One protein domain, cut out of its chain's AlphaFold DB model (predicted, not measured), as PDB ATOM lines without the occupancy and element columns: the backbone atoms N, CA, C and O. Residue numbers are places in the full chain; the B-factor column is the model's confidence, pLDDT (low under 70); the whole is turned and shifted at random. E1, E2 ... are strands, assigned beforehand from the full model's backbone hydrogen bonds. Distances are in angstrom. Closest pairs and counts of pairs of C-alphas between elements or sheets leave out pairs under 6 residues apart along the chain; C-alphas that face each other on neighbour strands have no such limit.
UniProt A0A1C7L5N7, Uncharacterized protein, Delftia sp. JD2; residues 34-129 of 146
ATOM      1  N   THR A  34     197.005 186.370 196.017       84.56
ATOM      2  CA  THR A  34     196.333 185.087 196.217       84.56
ATOM      3  C   THR A  34     196.332 184.271 194.923       84.56
ATOM      4  O   THR A  34     196.660 184.792 193.857       84.56
ATOM      5  N   ASN A  35     195.924 183.002 194.998       89.56
ATOM      6  CA  ASN A  35     195.886 182.118 193.830       89.56
ATOM      7  C   ASN A  35     194.902 182.609 192.757       89.56
ATOM      8  O   ASN A  35     193.852 183.182 193.067       89.56
ATOM      9  N   LEU A  36     195.242 182.319 191.503       94.56
ATOM     10  CA  LEU A  36     194.333 182.394 190.367       94.56
ATOM     11  C   LEU A  36     193.629 181.053 190.187       94.56
ATOM     12  O   LEU A  36     194.255 180.003 190.302       94.56
ATOM     13  N   LEU A  37     192.329 181.105 189.931       95.31
ATOM     14  CA  LEU A  37     191.423 179.965 189.874       95.31
ATOM     15  C   LEU A  37     190.674 179.942 188.546       95.31
ATOM     16  O   LEU A  37     190.336 180.999 188.011       95.31
ATOM     17  N   PHE A  38     190.353 178.746 188.060       95.50
ATOM     18  CA  PHE A  38     189.683 178.550 186.778       95.50
ATOM     19  C   PHE A  38     188.556 177.522 186.884       95.50
ATOM     20  O   PHE A  38     188.631 176.540 187.625       95.50
ATOM     21  N   ALA A  39     187.489 177.754 186.120       94.38
ATOM     22  CA  ALA A  39     186.369 176.819 186.033       94.38
ATOM     23  C   ALA A  39     186.711 175.567 185.203       94.38
ATOM     24  O   ALA A  39     186.089 174.530 185.389       94.38
ATOM     25  N   SER A  40     187.695 175.663 184.305       93.38
ATOM     26  CA  SER A  40     188.240 174.558 183.506       93.38
ATOM     27  C   SER A  40     189.336 173.795 184.253       93.38
ATOM     28  O   SER A  40     190.033 174.395 185.064       93.38
ATOM     29  N   THR A  41     189.610 172.542 183.889       93.56
ATOM     30  CA  THR A  41     190.727 171.750 184.446       93.56
ATOM     31  C   THR A  41     192.122 172.164 183.966       93.56
ATOM     32  O   THR A  41     193.108 171.839 184.619       93.56
ATOM     33  N   ASP A  42     192.230 172.846 182.827       93.00
ATOM     34  CA  ASP A  42     193.487 173.183 182.137       93.00
ATOM     35  C   ASP A  42     193.858 174.674 182.239       93.00
ATOM     36  O   ASP A  42     194.766 175.151 181.561       93.00
ATOM     37  N   CYS A  43     193.184 175.402 183.135       94.69
ATOM     38  CA  CYS A  43     193.379 176.835 183.362       94.69
ATOM     39  C   CYS A  43     193.129 177.687 182.106       94.69
ATOM     40  O   CYS A  43     193.783 178.710 181.891       94.69
ATOM     41  N   THR A  44     192.179 177.271 181.273       92.44
ATOM     42  CA  THR A  44     191.699 178.038 180.127       92.44
ATOM     43  C   THR A  44     190.482 178.894 180.491       92.44
ATOM     44  O   THR A  44     189.853 178.754 181.542       92.44
ATOM     45  N   GLY A  45     190.147 179.840 179.613       91.75
ATOM     46  CA  GLY A  45     189.026 180.751 179.826       91.75
ATOM     47  C   GLY A  45     189.314 181.852 180.850       91.75
ATOM     48  O   GLY A  45     190.462 182.216 181.099       91.75
ATOM     49  N   GLN A  46     188.241 182.434 181.392       92.56
ATOM     50  CA  GLN A  46     188.316 183.575 182.304       92.56
ATOM     51  C   GLN A  46     188.846 183.140 183.685       92.56
ATOM     52  O   GLN A  46     188.186 182.330 184.345       92.56
ATOM     53  N   PRO A  47     189.981 183.689 184.161       95.56
ATOM     54  CA  PRO A  47     190.443 183.456 185.523       95.56
ATOM     55  C   PRO A  47     189.606 184.210 186.559       95.56
ATOM     56  O   PRO A  47     188.983 185.239 186.267       95.56
ATOM     57  N   TYR A  48     189.703 183.752 187.803       95.06
ATOM     58  CA  TYR A  48     189.159 184.394 188.995       95.06
ATOM     59  C   TYR A  48     190.227 184.489 190.082       95.06
ATOM     60  O   TYR A  48     191.052 183.590 190.234       95.06
ATOM     61  N   LEU A  49     190.204 185.553 190.883       94.06
ATOM     62  CA  LEU A  49     191.131 185.693 192.005       94.06
ATOM     63  C   LEU A  49     190.521 185.084 193.275       94.06
ATOM     64  O   LEU A  49     189.404 185.429 193.664       94.06
ATOM     65  N   ALA A  50     191.263 184.200 193.937       91.56
ATOM     66  CA  ALA A  50     190.848 183.553 195.180       91.56
ATOM     67  C   ALA A  50     190.599 184.560 196.322       91.56
ATOM     68  O   ALA A  50     191.375 185.501 196.526       91.56
ATOM     69  N   SER A  51     189.558 184.338 197.129       88.38
ATOM     70  CA  SER A  51     189.303 185.149 198.330       88.38
ATOM     71  C   SER A  51     190.071 184.689 199.576       88.38
ATOM     72  O   SER A  51     190.094 185.432 200.556       88.38
ATOM     73  N   LEU A  52     190.743 183.526 199.532       77.00
ATOM     74  CA  LEU A  52     191.451 182.886 200.659       77.00
ATOM     75  C   LEU A  52     190.544 182.501 201.840       77.00
ATOM     76  O   LEU A  52     190.937 182.587 203.000       77.00
ATOM     77  N   ASN A  53     189.346 181.999 201.545       59.78
ATOM     78  CA  ASN A  53     188.487 181.271 202.490       59.78
ATOM     79  C   ASN A  53     187.914 182.064 203.682       59.78
ATOM     80  O   ASN A  53     187.284 181.453 204.543       59.78
ATOM     81  N   SER A  54     188.066 183.389 203.767       45.72
ATOM     82  CA  SER A  54     187.417 184.124 204.860       45.72
ATOM     83  C   SER A  54     185.922 184.321 204.579       45.72
ATOM     84  O   SER A  54     185.518 184.926 203.589       45.72
ATOM     85  N   THR A  55     185.091 183.796 205.479       44.03
ATOM     86  CA  THR A  55     183.646 184.066 205.587       44.03
ATOM     87  C   THR A  55     183.336 185.558 205.756       44.03
ATOM     88  O   THR A  55     182.208 185.983 205.523       44.03
ATOM     89  N   GLN A  56     184.339 186.371 206.103       49.81
ATOM     90  CA  GLN A  56     184.317 187.817 205.929       49.81
ATOM     91  C   GLN A  56     184.852 188.177 204.547       49.81
ATOM     92  O   GLN A  56     186.051 188.142 204.294       49.81
ATOM     93  N   LEU A  57     183.939 188.550 203.655       63.16
ATOM     94  CA  LEU A  57     184.245 189.130 202.355       63.16
ATOM     95  C   LEU A  57     184.974 190.461 202.573       63.16
ATOM     96  O   LEU A  57     184.340 191.510 202.647       63.16
ATOM     97  N   TYR A  58     186.296 190.429 202.744       77.06
ATOM     98  CA  TYR A  58     187.064 191.662 202.801       77.06
ATOM     99  C   TYR A  58     187.053 192.284 201.406       77.06
ATOM    100  O   TYR A  58     187.556 191.662 200.460       77.06
ATOM    101  N   PRO A  59     186.477 193.489 201.258       87.19
ATOM    102  CA  PRO A  59     186.523 194.190 199.996       87.19
ATOM    103  C   PRO A  59     187.959 194.372 199.510       87.19
ATOM    104  O   PRO A  59     188.873 194.604 200.303       87.19
ATOM    105  N   ARG A  60     188.152 194.341 198.193       89.94
ATOM    106  CA  ARG A  60     189.426 194.697 197.560       89.94
ATOM    107  C   ARG A  60     189.243 195.888 196.638       89.94
ATOM    108  O   ARG A  60     188.196 196.040 196.018       89.94
ATOM    109  N   PHE A  61     190.268 196.721 196.519       90.56
ATOM    110  CA  PHE A  61     190.252 197.807 195.544       90.56
ATOM    111  C   PHE A  61     190.230 197.245 194.122       90.56
ATOM    112  O   PHE A  61     190.975 196.322 193.792       90.56
ATOM    113  N   ALA A  62     189.388 197.824 193.269       93.94
ATOM    114  CA  ALA A  62     189.196 197.368 191.898       93.94
ATOM    115  C   ALA A  62     190.493 197.410 191.085       93.94
ATOM    116  O   ALA A  62     190.762 196.510 190.299       93.94
ATOM    117  N   ARG A  63     191.327 198.428 191.331       93.00
ATOM    118  CA  ARG A  63     192.597 198.665 190.629       93.00
ATOM    119  C   ARG A  63     193.773 197.823 191.136       93.00
ATOM    120  O   ARG A  63     194.924 198.149 190.845       93.00
ATOM    121  N   THR A  64     193.515 196.766 191.902       91.50
ATOM    122  CA  THR A  64     194.542 195.767 192.212       91.50
ATOM    123  C   THR A  64     194.858 194.965 190.957       91.50
ATOM    124  O   THR A  64     193.972 194.339 190.377       91.50
ATOM    125  N   LEU A  65     196.126 194.986 190.548       91.88
ATOM    126  CA  LEU A  65     196.603 194.225 189.405       91.88
ATOM    127  C   LEU A  65     196.735 192.743 189.747       91.88
ATOM    128  O   LEU A  65     197.270 192.378 190.795       91.88
ATOM    129  N   VAL A  66     196.319 191.901 188.812       93.81
ATOM    130  CA  VAL A  66     196.470 190.452 188.863       93.81
ATOM    131  C   VAL A  66     197.131 189.981 187.575       93.81
ATOM    132  O   VAL A  66     196.705 190.349 186.483       93.81
ATOM    133  N   TYR A  67     198.170 189.164 187.695       92.88
ATOM    134  CA  TYR A  67     198.901 188.606 186.564       92.88
ATOM    135  C   TYR A  67     198.663 187.102 186.456       92.88
ATOM    136  O   TYR A  67     198.947 186.369 187.403       92.88
ATOM    137  N   ALA A  68     198.169 186.646 185.307       93.69
ATOM    138  CA  ALA A  68     198.065 185.230 184.972       93.69
ATOM    139  C   ALA A  68     199.283 184.830 184.140       93.69
ATOM    140  O   ALA A  68     199.390 185.189 182.961       93.69
ATOM    141  N   LYS A  69     200.224 184.116 184.758       91.81
ATOM    142  CA  LYS A  69     201.482 183.700 184.127       91.81
ATOM    143  C   LYS A  69     201.227 182.673 183.034       91.81
ATOM    144  O   LYS A  69     201.913 182.719 182.017       91.81
ATOM    145  N   ASN A  70     200.231 181.804 183.207       92.38
ATOM    146  CA  ASN A  70     199.876 180.778 182.224       92.38
ATOM    147  C   ASN A  70     199.461 181.370 180.863       92.38
ATOM    148  O   ASN A  70     199.777 180.809 179.818       92.38
ATOM    149  N   ALA A  71     198.780 182.517 180.879       91.50
ATOM    150  CA  ALA A  71     198.273 183.201 179.696       91.50
ATOM    151  C   ALA A  71     199.128 184.409 179.284       91.50
ATOM    152  O   ALA A  71     198.897 184.978 178.220       91.50
ATOM    153  N   GLY A  72     200.074 184.841 180.127       90.62
ATOM    154  CA  GLY A  72     200.839 186.073 179.919       90.62
ATOM    155  C   GLY A  72     199.959 187.327 179.921       90.62
ATOM    156  O   GLY A  72     200.233 188.278 179.191       90.62
ATOM    157  N   LYS A  73     198.874 187.321 180.704       92.69
ATOM    158  CA  LYS A  73     197.831 188.358 180.687       92.69
ATOM    159  C   LYS A  73     197.663 189.035 182.035       92.69
ATOM    160  O   LYS A  73     197.904 188.443 183.085       92.69
ATOM    161  N   PHE A  74     197.182 190.271 181.986       93.31
ATOM    162  CA  PHE A  74     196.914 191.082 183.162       93.31
ATOM    163  C   PHE A  74     195.433 191.369 183.305       93.31
ATOM    164  O   PHE A  74     194.706 191.516 182.322       93.31
ATOM    165  N   TYR A  75     195.009 191.464 184.554       95.69
ATOM    166  CA  TYR A  75     193.628 191.655 184.932       95.69
ATOM    167  C   TYR A  75     193.526 192.620 186.105       95.69
ATOM    168  O   TYR A  75     194.461 192.779 186.892       95.69
ATOM    169  N   VAL A  76     192.348 193.204 186.255       95.44
ATOM    170  CA  VAL A  76     191.920 193.922 187.458       95.44
ATOM    171  C   VAL A  76     190.632 193.299 187.981       95.44
ATOM    172  O   VAL A  76     190.009 192.480 187.299       95.44
ATOM    173  N   LEU A  77     190.210 193.661 189.189       95.00
ATOM    174  CA  LEU A  77     188.978 193.119 189.757       95.00
ATOM    175  C   LEU A  77     187.760 193.774 189.087       95.00
ATOM    176  O   LEU A  77     187.677 194.996 188.959       95.00
ATOM    177  N   GLY A  78     186.802 192.950 188.666       94.56
ATOM    178  CA  GLY A  78     185.600 193.371 187.952       94.56
ATOM    179  C   GLY A  78     184.410 193.690 188.860       94.56
ATOM    180  O   GLY A  78     184.210 193.058 189.895       94.56
ATOM    181  N   GLY A  79     183.554 194.618 188.424       93.12
ATOM    182  CA  GLY A  79     182.278 194.903 189.095       93.12
ATOM    183  C   GLY A  79     182.417 195.713 190.384       93.12
ATOM    184  O   GLY A  79     181.798 195.369 191.389       93.12
ATOM    185  N   ALA A  80     183.247 196.754 190.347       94.44
ATOM    186  CA  ALA A  80     183.432 197.681 191.454       94.44
ATOM    187  C   ALA A  80     182.175 198.506 191.752       94.44
ATOM    188  O   ALA A  80     181.409 198.838 190.846       94.44
ATOM    189  N   ASP A  81     181.997 198.861 193.020       93.56
ATOM    190  CA  ASP A  81     180.991 199.819 193.468       93.56
ATOM    191  C   ASP A  81     181.441 201.281 193.263       93.56
ATOM    192  O   ASP A  81     182.514 201.568 192.722       93.56
ATOM    193  N   ALA A  82     180.616 202.228 193.724       94.25
ATOM    194  CA  ALA A  82     180.888 203.664 193.623       94.25
ATOM    195  C   ALA A  82     182.159 204.120 194.370       94.25
ATOM    196  O   ALA A  82     182.678 205.197 194.082       94.25
ATOM    197  N   ASN A  83     182.680 203.311 195.295       91.94
ATOM    198  CA  ASN A  83     183.902 203.593 196.046       91.94
ATOM    199  C   ASN A  83     185.142 202.950 195.404       91.94
ATOM    200  O   ASN A  83     186.236 203.024 195.963       91.94
ATOM    201  N   GLY A  84     184.998 202.307 194.240       93.00
ATOM    202  CA  GLY A  84     186.097 201.620 193.561       93.00
ATOM    203  C   GLY A  84     186.493 200.317 194.250       93.00
ATOM    204  O   GLY A  84     187.648 199.890 194.157       93.00
ATOM    205  N   VAL A  85     185.553 199.693 194.956       93.00
ATOM    206  CA  VAL A  85     185.773 198.498 195.760       93.00
ATOM    207  C   VAL A  85     184.970 197.326 195.201       93.00
ATOM    208  O   VAL A  85     183.844 197.480 194.739       93.00
ATOM    209  N   VAL A  86     185.553 196.130 195.238       93.75
ATOM    210  CA  VAL A  86     184.965 194.884 194.745       93.75
ATOM    211  C   VAL A  86     184.776 193.921 195.909       93.75
ATOM    212  O   VAL A  86     185.692 193.696 196.702       93.75
ATOM    213  N   GLN A  87     183.587 193.329 195.981       91.88
ATOM    214  CA  GLN A  87     183.255 192.253 196.912       91.88
ATOM    215  C   GLN A  87     183.458 190.894 196.245       91.88
ATOM    216  O   GLN A  87     183.182 190.731 195.052       91.88
ATOM    217  N   ALA A  88     183.914 189.904 197.013       91.69
ATOM    218  CA  ALA A  88     184.010 188.542 196.503       91.69
ATOM    219  C   ALA A  88     182.600 187.973 196.279       91.69
ATOM    220  O   ALA A  88     181.664 188.249 197.031       91.69
ATOM    221  N   LYS A  89     182.452 187.172 195.231       91.56
ATOM    222  CA  LYS A  89     181.186 186.603 194.774       91.56
ATOM    223  C   LYS A  89     181.198 185.089 194.922       91.56
ATOM    224  O   LYS A  89     182.249 184.447 194.870       91.56
ATOM    225  N   THR A  90     180.022 184.502 195.115       91.44
ATOM    226  CA  THR A  90     179.885 183.043 195.067       91.44
ATOM    227  C   THR A  90     180.032 182.569 193.625       91.44
ATOM    228  O   THR A  90     179.648 183.276 192.691       91.44
ATOM    229  N   GLN A  91     180.554 181.360 193.435       90.88
ATOM    230  CA  GLN A  91     180.739 180.774 192.103       90.88
ATOM    231  C   GLN A  91     179.406 180.660 191.347       90.88
ATOM    232  O   GLN A  91     179.320 181.039 190.181       90.88
ATOM    233  N   LEU A  92     178.334 180.290 192.057       90.62
ATOM    234  CA  LEU A  92     176.981 180.245 191.505       90.62
ATOM    235  C   LEU A  92     176.501 181.617 191.000       90.62
ATOM    236  O   LEU A  92     175.942 181.703 189.911       90.62
ATOM    237  N   SER A  93     176.757 182.702 191.742       91.62
ATOM    238  CA  SER A  93     176.378 184.062 191.311       91.62
ATOM    239  C   SER A  93     177.133 184.553 190.071       91.62
ATOM    240  O   SER A  93     176.736 185.541 189.457       91.62
ATOM    241  N   LEU A  94     178.220 183.869 189.707       91.25
ATOM    242  CA  LEU A  94     179.015 184.116 188.508       91.25
ATOM    243  C   LEU A  94     178.666 183.155 187.360       91.25
ATOM    244  O   LEU A  94     179.322 183.192 186.325       91.25
ATOM    245  N   GLY A  95     177.659 182.289 187.528       91.00
ATOM    246  CA  GLY A  95     177.279 181.292 186.522       91.00
ATOM    247  C   GLY A  95     178.269 180.131 186.388       91.00
ATOM    248  O   GLY A  95     178.212 179.386 185.412       91.00
ATOM    249  N   ILE A  96     179.177 179.955 187.352       89.69
ATOM    250  CA  ILE A  96     180.082 178.806 187.394       89.69
ATOM    251  C   ILE A  96     179.275 177.615 187.923       89.69
ATOM    252  O   ILE A  96     179.016 177.499 189.123       89.69
ATOM    253  N   ASN A  97     178.836 176.752 187.006       78.38
ATOM    254  CA  ASN A  97     178.073 175.547 187.325       78.38
ATOM    255  C   ASN A  97     179.012 174.455 187.857       78.38
ATOM    256  O   ASN A  97     179.572 173.680 187.085       78.38
ATOM    257  N   GLY A  98     179.196 174.408 189.176       78.81
ATOM    258  CA  GLY A  98     180.054 173.438 189.860       78.81
ATOM    259  C   GLY A  98     181.031 174.114 190.818       78.81
ATOM    260  O   GLY A  98     180.737 175.176 191.365       78.81
ATOM    261  N   THR A  99     182.186 173.485 191.023       85.81
ATOM    262  CA  THR A  99     183.330 174.083 191.716       85.81
ATOM    263  C   THR A  99     184.395 174.487 190.701       85.81
ATOM    264  O   THR A  99     184.506 173.872 189.641       85.81
ATOM    265  N   ILE A 100     185.210 175.491 191.033       92.00
ATOM    266  CA  ILE A 100     186.523 175.707 190.404       92.00
ATOM    267  C   ILE A 100     187.240 174.360 190.268       92.00
ATOM    268  O   ILE A 100     187.202 173.557 191.204       92.00
ATOM    269  N   GLN A 101     187.866 174.131 189.113       94.19
ATOM    270  CA  GLN A 101     188.469 172.847 188.746       94.19
ATOM    271  C   GLN A 101     189.994 172.892 188.676       94.19
ATOM    272  O   GLN A 101     190.645 171.841 188.701       94.19
ATOM    273  N   SER A 102     190.581 174.086 188.624       95.50
ATOM    274  CA  SER A 102     192.025 174.241 188.696       95.50
ATOM    275  C   SER A 102     192.462 175.579 189.282       95.50
ATOM    276  O   SER A 102     191.687 176.532 189.419       95.50
ATOM    277  N   ALA A 103     193.736 175.630 189.646       95.25
ATOM    278  CA  ALA A 103     194.436 176.819 190.079       95.25
ATOM    279  C   ALA A 103     195.756 176.953 189.319       95.25
ATOM    280  O   ALA A 103     196.389 175.957 188.972       95.25
ATOM    281  N   GLU A 104     196.192 178.183 189.093       94.56
ATOM    282  CA  GLU A 104     197.529 178.446 188.571       94.56
ATOM    283  C   GLU A 104     198.545 178.443 189.716       94.56
ATOM    284  O   GLU A 104     198.374 179.131 190.728       94.56
ATOM    285  N   ASP A 105     199.627 177.689 189.540       90.56
ATOM    286  CA  ASP A 105     200.785 177.757 190.415       90.56
ATOM    287  C   ASP A 105     201.452 179.131 190.307       90.56
ATOM    288  O   ASP A 105     201.971 179.514 189.259       90.56
ATOM    289  N   TYR A 106     201.505 179.868 191.413       80.62
ATOM    290  CA  TYR A 106     202.037 181.233 191.418       80.62
ATOM    291  C   TYR A 106     203.518 181.307 190.990       80.62
ATOM    292  O   TYR A 106     203.982 182.334 190.473       80.62
ATOM    293  N   SER A 107     204.289 180.236 191.204       81.94
ATOM    294  CA  SER A 107     205.730 180.219 190.951       81.94
ATOM    295  C   SER A 107     206.064 179.885 189.496       81.94
ATOM    296  O   SER A 107     206.848 180.597 188.866       81.94
ATOM    297  N   THR A 108     205.399 178.890 188.920       87.69
ATOM    298  CA  THR A 108     205.691 178.333 187.592       87.69
ATOM    299  C   THR A 108     204.682 178.751 186.528       87.69
ATOM    300  O   THR A 108     205.022 178.757 185.350       87.69
ATOM    301  N   GLY A 109     203.462 179.132 186.913       90.12
ATOM    302  CA  GLY A 109     202.344 179.330 185.989       90.12
ATOM    303  C   GLY A 109     201.728 178.014 185.509       90.12
ATOM    304  O   GLY A 109     200.851 178.030 184.650       90.12
ATOM    305  N   ALA A 110     202.185 176.871 186.031       94.50
ATOM    306  CA  ALA A 110     201.615 175.578 185.700       94.50
ATOM    307  C   ALA A 110     200.168 175.491 186.194       94.50
ATOM    308  O   ALA A 110     199.833 175.977 187.275       94.50
ATOM    309  N   CYS A 111     199.316 174.835 185.411       95.75
ATOM    310  CA  CYS A 111     197.964 174.554 185.850       95.75
ATOM    311  C   CYS A 111     197.945 173.352 186.795       95.75
ATOM    312  O   CYS A 111     198.450 172.280 186.459       95.75
ATOM    313  N   ILE A 112     197.339 173.523 187.964       95.50
ATOM    314  CA  ILE A 112     197.182 172.486 188.979       95.50
ATOM    315  C   ILE A 112     195.695 172.178 189.117       95.50
ATOM    316  O   ILE A 112     194.907 173.045 189.497       95.50
ATOM    317  N   ALA A 113     195.310 170.930 188.852       93.50
ATOM    318  CA  ALA A 113     193.954 170.463 189.119       93.50
ATOM    319  C   ALA A 113     193.626 170.637 190.611       93.50
ATOM    320  O   ALA A 113     194.365 170.189 191.489       93.50
ATOM    321  N   SER A 114     192.523 171.316 190.905       88.31
ATOM    322  CA  SER A 114     192.141 171.668 192.267       88.31
ATOM    323  C   SER A 114     190.646 171.927 192.338       88.31
ATOM    324  O   SER A 114     190.122 172.719 191.564       88.31
ATOM    325  N   SER A 115     189.961 171.293 193.290       88.44
ATOM    326  CA  SER A 115     188.572 171.631 193.592       88.44
ATOM    327  C   SER A 115     188.532 172.665 194.708       88.44
ATOM    328  O   SER A 115     189.049 172.423 195.800       88.44
ATOM    329  N   SER A 116     187.919 173.821 194.450       87.31
ATOM    330  CA  SER A 116     187.801 174.878 195.453       87.31
ATOM    331  C   SER A 116     186.370 175.406 195.542       87.31
ATOM    332  O   SER A 116     185.853 175.878 194.532       87.31
ATOM    333  N   PRO A 117     185.727 175.389 196.727       85.75
ATOM    334  CA  PRO A 117     184.390 175.955 196.924       85.75
ATOM    335  C   PRO A 117     184.415 177.441 197.326       85.75
ATOM    336  O   PRO A 117     183.374 178.014 197.644       85.75
ATOM    337  N   GLN A 118     185.595 178.069 197.377       86.88
ATOM    338  CA  GLN A 118     185.735 179.427 197.903       86.88
ATOM    339  C   GLN A 118     185.021 180.469 197.032       86.88
ATOM    340  O   GLN A 118     184.859 180.297 195.821       86.88
ATOM    341  N   THR A 119     184.620 181.580 197.650       90.81
ATOM    342  CA  THR A 119     184.208 182.774 196.908       90.81
ATOM    343  C   THR A 119     185.393 183.348 196.140       90.81
ATOM    344  O   THR A 119     186.554 183.152 196.503       90.81
ATOM    345  N   VAL A 120     185.110 184.058 195.057       92.75
ATOM    346  CA  VAL A 120     186.146 184.565 194.160       92.75
ATOM    347  C   VAL A 120     185.849 185.993 193.740       92.75
ATOM    348  O   VAL A 120     184.697 186.427 193.731       92.75
ATOM    349  N   PHE A 121     186.884 186.733 193.369       94.56
ATOM    350  CA  PHE A 121     186.720 188.015 192.702       94.56
ATOM    351  C   PHE A 121     186.714 187.785 191.188       94.56
ATOM    352  O   PHE A 121     187.638 187.144 190.673       94.56
ATOM    353  N   PRO A 122     185.696 188.283 190.462       94.88
ATOM    354  CA  PRO A 122     185.734 188.279 189.009       94.88
ATOM    355  C   PRO A 122     186.872 189.178 188.528       94.88
ATOM    356  O   PRO A 122     187.193 190.187 189.162       94.88
ATOM    357  N   LEU A 123     187.466 188.811 187.402       96.81
ATOM    358  CA  LEU A 123     188.573 189.535 186.800       96.81
ATOM    359  C   LEU A 123     188.170 190.080 185.432       96.81
ATOM    360  O   LEU A 123     187.358 189.483 184.731       96.81
ATOM    361  N   VAL A 124     188.743 191.221 185.061       96.00
ATOM    362  CA  VAL A 124     188.576 191.850 183.747       96.00
ATOM    363  C   VAL A 124     189.955 192.038 183.145       96.00
ATOM    364  O   VAL A 124     190.815 192.675 183.756       96.00
ATOM    365  N   GLU A 125     190.173 191.460 181.964       95.75
ATOM    366  CA  GLU A 125     191.440 191.594 181.245       95.75
ATOM    367  C   GLU A 125     191.721 193.073 180.976       95.75
ATOM    368  O   GLU A 125     190.852 193.809 180.512       95.75
ATOM    369  N   THR A 126     192.924 193.521 181.320       93.94
ATOM    370  CA  THR A 126     193.309 194.930 181.260       93.94
ATOM    371  C   THR A 126     194.722 195.047 180.684       93.94
ATOM    372  O   THR A 126     195.666 194.520 181.276       93.94
ATOM    373  N   PRO A 127     194.916 195.724 179.535       90.75
ATOM    374  CA  PRO A 127     196.234 195.874 178.921       90.75
ATOM    375  C   PRO A 127     197.210 196.659 179.804       90.75
ATOM    376  O   PRO A 127     196.833 197.693 180.361       90.75
ATOM    377  N   LEU A 128     198.482 196.240 179.858       85.56
ATOM    378  CA  LEU A 128     199.555 196.906 180.626       85.56
ATOM    379  C   LEU A 128     199.617 198.424 180.409       85.56
ATOM    380  O   LEU A 128     199.744 199.190 181.366       85.56
ATOM    381  N   THR A 129     199.458 198.859 179.158       86.12
ATOM    382  CA  THR A 129     199.501 200.272 178.765       86.12
ATOM    383  C   THR A 129     198.411 201.104 179.435       86.12
ATOM    384  O   THR A 129     198.677 202.213 179.890       86.12
TER     385      THR A 129
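Overview. This is residues 34 to 129 of the 146 residues of an uncharacterized protein of Delftia sp. JD2 (UniProt A0A1C7L5N7). Little is regular: one antiparallel sheet, ordered E3, E4, E7, E2, E1, E5, E6, curls like part of a barrel and folds back, E3 and E4 facing E2, E1, E5 and E6. Its seven strands, E1 to E7, hold 31 of 96 printed residues, with no named helix. The all-strand whole is compact: radius of gyration of the C-alphas 12.5 A, spans 35 by 33 by 21 A.

Arrangement. The hinge E7, residues 120 to 125, neighbours E2, residues 48 to 50, with N 121 and O 49 within hydrogen-bond range, 2.9 A. E1, residues 36 to 38, and E3, residues 66 to 68, come closest at C-alphas 36 and 68, 7.1 A.

Along the chain. E4 is residues 73 to 77, E5 100 to 104, E6 111 to 116. E7 runs 15.6 A from C-alpha 120 (186.146, 184.565, 194.160) to C-alpha 125 (191.440, 191.594, 181.245).

Size, cuts and confidence. The printed part has no cut; links E2 to E3 and E4 to E5 are long; residues 53 to 57 are under pLDDT 70.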